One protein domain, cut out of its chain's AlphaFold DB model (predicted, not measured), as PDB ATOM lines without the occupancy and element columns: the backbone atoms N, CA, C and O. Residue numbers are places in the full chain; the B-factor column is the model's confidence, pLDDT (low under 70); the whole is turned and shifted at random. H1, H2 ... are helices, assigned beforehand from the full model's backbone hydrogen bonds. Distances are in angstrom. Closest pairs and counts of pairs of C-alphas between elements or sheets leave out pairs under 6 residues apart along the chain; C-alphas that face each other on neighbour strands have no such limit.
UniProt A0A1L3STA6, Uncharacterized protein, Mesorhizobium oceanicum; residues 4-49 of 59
ATOM      1  N   ILE A   4      72.325  32.497  26.362       81.94
ATOM      2  CA  ILE A   4      71.541  31.761  27.367       81.94
ATOM      3  C   ILE A   4      70.046  32.104  27.259       81.94
ATOM      4  O   ILE A   4      69.194  31.217  27.334       81.94
ATOM      5  N   GLY A   5      69.718  33.377  27.014       78.75
ATOM      6  CA  GLY A   5      68.335  33.823  26.829       78.75
ATOM      7  C   GLY A   5      67.694  33.228  25.573       78.75
ATOM      8  O   GLY A   5      66.555  32.762  25.614       78.75
ATOM      9  N   THR A   6      68.441  33.171  24.468       82.06
ATOM     10  CA  THR A   6      67.974  32.571  23.209       82.06
ATOM     11  C   THR A   6      67.686  31.075  23.363       82.06
ATOM     12  O   THR A   6      66.639  30.604  22.917       82.06
ATOM     13  N   ILE A   7      68.561  30.333  24.055       86.56
ATOM     14  CA  ILE A   7      68.368  28.900  24.335       86.56
ATOM     15  C   ILE A   7      67.143  28.679  25.231       86.56
ATOM     16  O   ILE A   7      66.329  27.799  24.952       86.56
ATOM     17  N   GLY A   8      66.965  29.501  26.272       84.94
ATOM     18  CA  GLY A   8      65.793  29.431  27.151       84.94
ATOM     19  C   GLY A   8      64.476  29.644  26.397       84.94
ATOM     20  O   GLY A   8      63.526  28.872  26.558       84.94
ATOM     21  N   ASN A   9      64.435  30.634  25.504       86.38
ATOM     22  CA  ASN A   9      63.268  30.904  24.663       86.38
ATOM     23  C   ASN A   9      62.971  29.752  23.692       86.38
ATOM     24  O   ASN A   9      61.811  29.352  23.550       86.38
ATOM     25  N   LEU A  10      64.004  29.169  23.077       90.00
ATOM     26  CA  LEU A  10      63.858  28.008  22.198       90.00
ATOM     27  C   LEU A  10      63.333  26.785  22.960       90.00
ATOM     28  O   LEU A  10      62.387  26.137  22.510       90.00
ATOM     29  N   ALA A  11      63.888  26.496  24.139       89.88
ATOM     30  CA  ALA A  11      63.439  25.393  24.981       89.88
ATOM     31  C   ALA A  11      61.969  25.562  25.399       89.88
ATOM     32  O   ALA A  11      61.200  24.599  25.370       89.88
ATOM     33  N   ARG A  12      61.547  26.789  25.730       91.94
ATOM     34  CA  ARG A  12      60.148  27.103  26.058       91.94
ATOM     35  C   ARG A  12      59.217  26.885  24.864       91.94
ATOM     36  O   ARG A  12      58.172  26.253  25.017       91.94
ATOM     37  N   ALA A  13      59.603  27.353  23.678       90.44
ATOM     38  CA  ALA A  13      58.838  27.135  22.451       90.44
ATOM     39  C   ALA A  13      58.730  25.639  22.106       90.44
ATOM     40  O   ALA A  13      57.649  25.159  21.761       90.44
ATOM     41  N   TYR A  14      59.825  24.891  22.261       90.94
ATOM     42  CA  TYR A  14      59.856  23.449  22.035       90.94
ATOM     43  C   TYR A  14      58.934  22.695  23.000       90.94
ATOM     44  O   TYR A  14      58.123  21.878  22.563       90.94
ATOM     45  N   ARG A  15      59.001  23.000  24.303       91.94
ATOM     46  CA  ARG A  15      58.129  22.383  25.316       91.94
ATOM     47  C   ARG A  15      56.653  22.628  25.017       91.94
ATOM     48  O   ARG A  15      55.890  21.670  25.020       91.94
ATOM     49  N   ARG A  16      56.277  23.862  24.663       94.19
ATOM     50  CA  ARG A  16      54.892  24.204  24.307       94.19
ATOM     51  C   ARG A  16      54.389  23.395  23.111       94.19
ATOM     52  O   ARG A  16      53.302  22.836  23.162       94.19
ATOM     53  N   ARG A  17      55.191  23.288  22.043       91.88
ATOM     54  CA  ARG A  17      54.840  22.465  20.870       91.88
ATOM     55  C   ARG A  17      54.681  20.992  21.237       91.88
ATOM     56  O   ARG A  17      53.750  20.338  20.779       91.88
ATOM     57  N   ARG A  18      55.579  20.471  22.075       91.62
ATOM     58  CA  ARG A  18      55.541  19.075  22.523       91.62
ATOM     59  C   ARG A  18      54.324  18.779  23.398       91.62
ATOM     60  O   ARG A  18      53.757  17.698  23.283       91.62
ATOM     61  N   GLU A  19      53.943  19.714  24.259       92.69
ATOM     62  CA  GLU A  19      52.763  19.607  25.113       92.69
ATOM     63  C   GLU A  19      51.479  19.578  24.283       92.69
ATOM     64  O   GLU A  19      50.692  18.652  24.444       92.69
ATOM     65  N   ILE A  20      51.334  20.496  23.320       89.12
ATOM     66  CA  ILE A  20      50.204  20.512  22.378       89.12
ATOM     67  C   ILE A  20      50.099  19.166  21.648       89.12
ATOM     68  O   ILE A  20      49.068  18.506  21.737       89.12
ATOM     69  N   ALA A  21      51.198  18.695  21.051       88.19
ATOM     70  CA  ALA A  21      51.220  17.419  20.337       88.19
ATOM     71  C   ALA A  21      50.893  16.212  21.234       88.19
ATOM     72  O   ALA A  21      50.354  15.206  20.773       88.19
ATOM     73  N   ARG A  22      51.246  16.264  22.525       90.12
ATOM     74  CA  ARG A  22      50.895  15.206  23.481       90.12
ATOM     75  C   ARG A  22      49.403  15.241  23.797       90.12
ATOM     76  O   ARG A  22      48.779  14.186  23.773       90.12
ATOM     77  N   THR A  23      48.852  16.421  24.061       90.31
ATOM     78  CA  THR A  23      47.423  16.616  24.326       90.31
ATOM     79  C   THR A  23      46.582  16.180  23.133       90.31
ATOM     80  O   THR A  23      45.652  15.401  23.305       90.31
ATOM     81  N   GLU A  24      46.962  16.574  21.918       89.12
ATOM     82  CA  GLU A  24      46.288  16.162  20.684       89.12
ATOM     83  C   GLU A  24      46.260  14.637  20.522       89.12
ATOM     84  O   GLU A  24      45.218  14.061  20.209       89.12
ATOM     85  N   ARG A  25      47.380  13.955  20.798       86.94
ATOM     86  CA  ARG A  25      47.426  12.483  20.792       86.94
ATOM     87  C   ARG A  25      46.570  11.866  21.890       86.94
ATOM     88  O   ARG A  25      45.921  10.859  21.637       86.94
ATOM     89  N   MET A  26      46.579  12.440  23.094       88.56
ATOM     90  CA  MET A  26      45.771  11.944  24.208       88.56
ATOM     91  C   MET A  26      44.278  12.059  23.904       88.56
ATOM     92  O   MET A  26      43.563  11.090  24.118       88.56
ATOM     93  N   ILE A  27      43.824  13.191  23.356       88.31
ATOM     94  CA  ILE A  27      42.423  13.379  22.957       88.31
ATOM     95  C   ILE A  27      42.080  12.473  21.770       88.31
ATOM     96  O   ILE A  27      41.058  11.798  21.788       88.31
ATOM     97  N   GLY A  28      42.959  12.375  20.770       86.06
ATOM     98  CA  GLY A  28      42.762  11.485  19.624       86.06
ATOM     99  C   GLY A  28      42.680   9.998  19.993       86.06
ATOM    100  O   GLY A  28      41.979   9.248  19.323       86.06
ATOM    101  N   ALA A  29      43.350   9.572  21.065       85.56
ATOM    102  CA  ALA A  29      43.291   8.200  21.570       85.56
ATOM    103  C   ALA A  29      42.021   7.893  22.390       85.56
ATOM    104  O   ALA A  29      41.808   6.740  22.765       85.56
ATOM    105  N   MET A  30      41.185   8.893  22.686       86.19
ATOM    106  CA  MET A  30      39.928   8.680  23.402       86.19
ATOM    107  C   MET A  30      38.891   7.947  22.528       86.19
ATOM    108  O   MET A  30      38.910   8.060  21.292       86.19
ATOM    109  N   PRO A  31      37.930   7.240  23.153       86.88
ATOM    110  CA  PRO A  31      36.770   6.686  22.465       86.88
ATOM    111  C   PRO A  31      36.041   7.728  21.596       86.88
ATOM    112  O   PRO A  31      35.985   8.903  21.972       86.88
ATOM    113  N   PRO A  32      35.460   7.329  20.447       83.56
ATOM    114  CA  PRO A  32      34.771   8.250  19.538       83.56
ATOM    115  C   PRO A  32      33.656   9.067  20.199       83.56
ATOM    116  O   PRO A  32      33.443  10.215  19.830       83.56
ATOM    117  N   GLU A  33      32.961   8.486  21.176       86.62
ATOM    118  CA  GLU A  33      31.893   9.140  21.942       86.62
ATOM    119  C   GLU A  33      32.426  10.371  22.687       86.62
ATOM    120  O   GLU A  33      31.988  11.487  22.428       86.62
ATOM    121  N   LEU A  34      33.481  10.192  23.489       87.00
ATOM    122  CA  LEU A  34      34.104  11.280  24.251       87.00
ATOM    123  C   LEU A  34      34.756  12.339  23.357       87.00
ATOM    124  O   LEU A  34      34.792  13.518  23.702       87.00
ATOM    125  N   ARG A  35      35.277  11.939  22.191       89.31
ATOM    126  CA  ARG A  35      35.839  12.882  21.214       89.31
ATOM    127  C   ARG A  35      34.777  13.825  20.654       89.31
ATOM    128  O   ARG A  35      35.067  15.006  20.471       89.31
ATOM    129  N   LYS A  36      33.557  13.332  20.419       86.12
ATOM    130  CA  LYS A  36      32.437  14.157  19.944       86.12
ATOM    131  C   LYS A  36      32.000  15.176  20.987       86.12
ATOM    132  O   LYS A  36      31.755  16.322  20.620       86.12
ATOM    133  N   ASP A  37      31.987  14.795  22.262       90.25
ATOM    134  CA  ASP A  37      31.571  15.679  23.359       90.25
ATOM    135  C   ASP A  37      32.447  16.936  23.474       90.25
ATOM    136  O   ASP A  37      31.966  18.011  23.826       90.25
ATOM    137  N   VAL A  38      33.731  16.826  23.124       85.12
ATOM    138  CA  VAL A  38      34.677  17.956  23.114       85.12
ATOM    139  C   VAL A  38      34.845  18.602  21.730       85.12
ATOM    140  O   VAL A  38      35.675  19.495  21.568       85.12
ATOM    141  N   GLY A  39      34.087  18.155  20.723       86.62
ATOM    142  CA  GLY A  39      34.167  18.660  19.347       86.62
ATOM    143  C   GLY A  39      35.464  18.298  18.613       86.62
ATOM    144  O   GLY A  39      35.908  19.047  17.742       86.62
ATOM    145  N   TRP A  40      36.109  17.182  18.965       87.25
ATOM    146  CA  TRP A  40      37.378  16.770  18.364       87.25
ATOM    147  C   TRP A  40      37.197  16.216  16.941       87.25
ATOM    148  O   TRP A  40      36.328  15.370  16.724       87.25
ATOM    149  N   PRO A  41      38.032  16.615  15.964       80.12
ATOM    150  CA  PRO A  41      37.888  16.178  14.577       80.12
ATOM    151  C   PRO A  41      38.308  14.715  14.351       80.12
ATOM    152  O   PRO A  41      39.376  14.274  14.787       80.12
ATOM    153  N   ASP A  42      37.516  13.980  13.565       72.62
ATOM    154  CA  ASP A  42      37.780  12.573  13.206       72.62
ATOM    155  C   ASP A  42      39.026  12.392  12.314       72.62
ATOM    156  O   ASP A  42      39.681  11.344  12.328       72.62
ATOM    157  N   SER A  43      39.407  13.430  11.564       69.50
ATOM    158  CA  SER A  43      40.577  13.419  10.677       69.50
ATOM    159  C   SER A  43      41.908  13.345  11.433       69.50
ATOM    160  O   SER A  43      42.879  12.796  10.909       69.50
ATOM    161  N   TYR A  44      41.958  13.825  12.680       65.19
ATOM    162  CA  TYR A  44      43.188  13.832  13.477       65.19
ATOM    163  C   TYR A  44      43.638  12.409  13.833       65.19
ATOM    164  O   TYR A  44      44.826  12.090  13.799       65.19
ATOM    165  N   THR A  45      42.688  11.505  14.090       60.41
ATOM    166  CA  THR A  45      42.967  10.083  14.342       60.41
ATOM    167  C   THR A  45      43.629   9.380  13.160       60.41
ATOM    168  O   THR A  45      44.545   8.584  13.366       60.41
ATOM    169  N   ALA A  46      43.241   9.717  11.924       59.56
ATOM    170  CA  ALA A  46      43.860   9.158  10.722       59.56
ATOM    171  C   ALA A  46      45.335   9.578  10.575       59.56
ATOM    172  O   ALA A  46      46.138   8.851   9.992       59.56
ATOM    173  N   GLN A  47      45.706  10.732  11.137       59.53
ATOM    174  CA  GLN A  47      47.062  11.270  11.086       59.53
ATOM    175  C   GLN A  47      47.962  10.723  12.202       59.53
ATOM    176  O   GLN A  47      49.147  10.516  11.968       59.53
ATOM    177  N   ILE A  48      47.416  10.417  13.388       61.22
ATOM    178  CA  ILE A  48      48.186   9.835  14.507       61.22
ATOM    179  C   ILE A  48      48.700   8.420  14.164       61.22
ATOM    180  O   ILE A  48      49.754   8.019  14.655       61.22
ATOM    181  N   GLY A  49      47.999   7.685  13.290       53.28
ATOM    182  CA  GLY A  49      48.418   6.366  12.797       53.28
ATOM    183  C   GLY A  49      49.299   6.386  11.542       53.28
ATOM    184  O   GLY A  49      49.840   5.347  11.166       53.28
TER     185      GLY A  49
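AT A GLANCE: This is residues 4 to 49 of the 59 residues of an uncharacterized protein of Mesorhizobium oceanicum (UniProt A0A1L3STA6). One long straight helix, H1, ends in a small head made of two short helices, H2 and H3, and the links that join them. H1 makes the long axis, and its residues 4 to 23 stick out free as an arm; H2 sits beyond the far end of H1, and from there the printed part folds back to H3, beside the last turn of H1. The printed part has 46 residues with three named helices, in the order H1, H2, H3, and no named strand: its class is all helix. It is only just extended, close to loose, with a radius of gyration of the C-alphas of 14.4 A and spans of 46 by 20 by 12 A.

IN THESE COORDINATES: H1, residues 4 to 28, begins at C-alpha 4 at (71.541, 31.761, 27.367) and ends at C-alpha 28 at (42.762, 11.485, 19.624), 36.0 A from it. H2 holds residues 32 to 37. H3, residues 42 to 48, ends at C-alpha 48 at (48.186, 9.835, 14.507).

HOW THE PARTS SIT: H1 and H2 are close but not clearly touching; their closest C-alphas, those of Ile 27 and Arg 35, are 6.8 A apart. Their lines stand at a steep tilt of 67 degrees, opposite ways. H1 touches H3 with residues 25 to 28 alone; the closest C-alphas, those of Gly 28 and Thr 45, are 5.5 A apart. These two stand at a steep tilt of 57 degrees, opposite ways. H2 and H3 are only just apart, with their closest C-alphas at 8.2 A. In H1 and H2 every O i to N i+4 pair is within hydrogen-bond range; in H3 it is 1 of 3, beside 4 of 4 O i to N i+3 pairs.

THE WHOLE: The two C-alphas farthest apart, those of Ile 4 and Glu 33, are 46.0 A apart. The printed part has no cut, and both links, H1 to H2 and H2 to H3, are tight. The mean pLDDT of the printed part is 83.4; residues 43 to 49 are under 70.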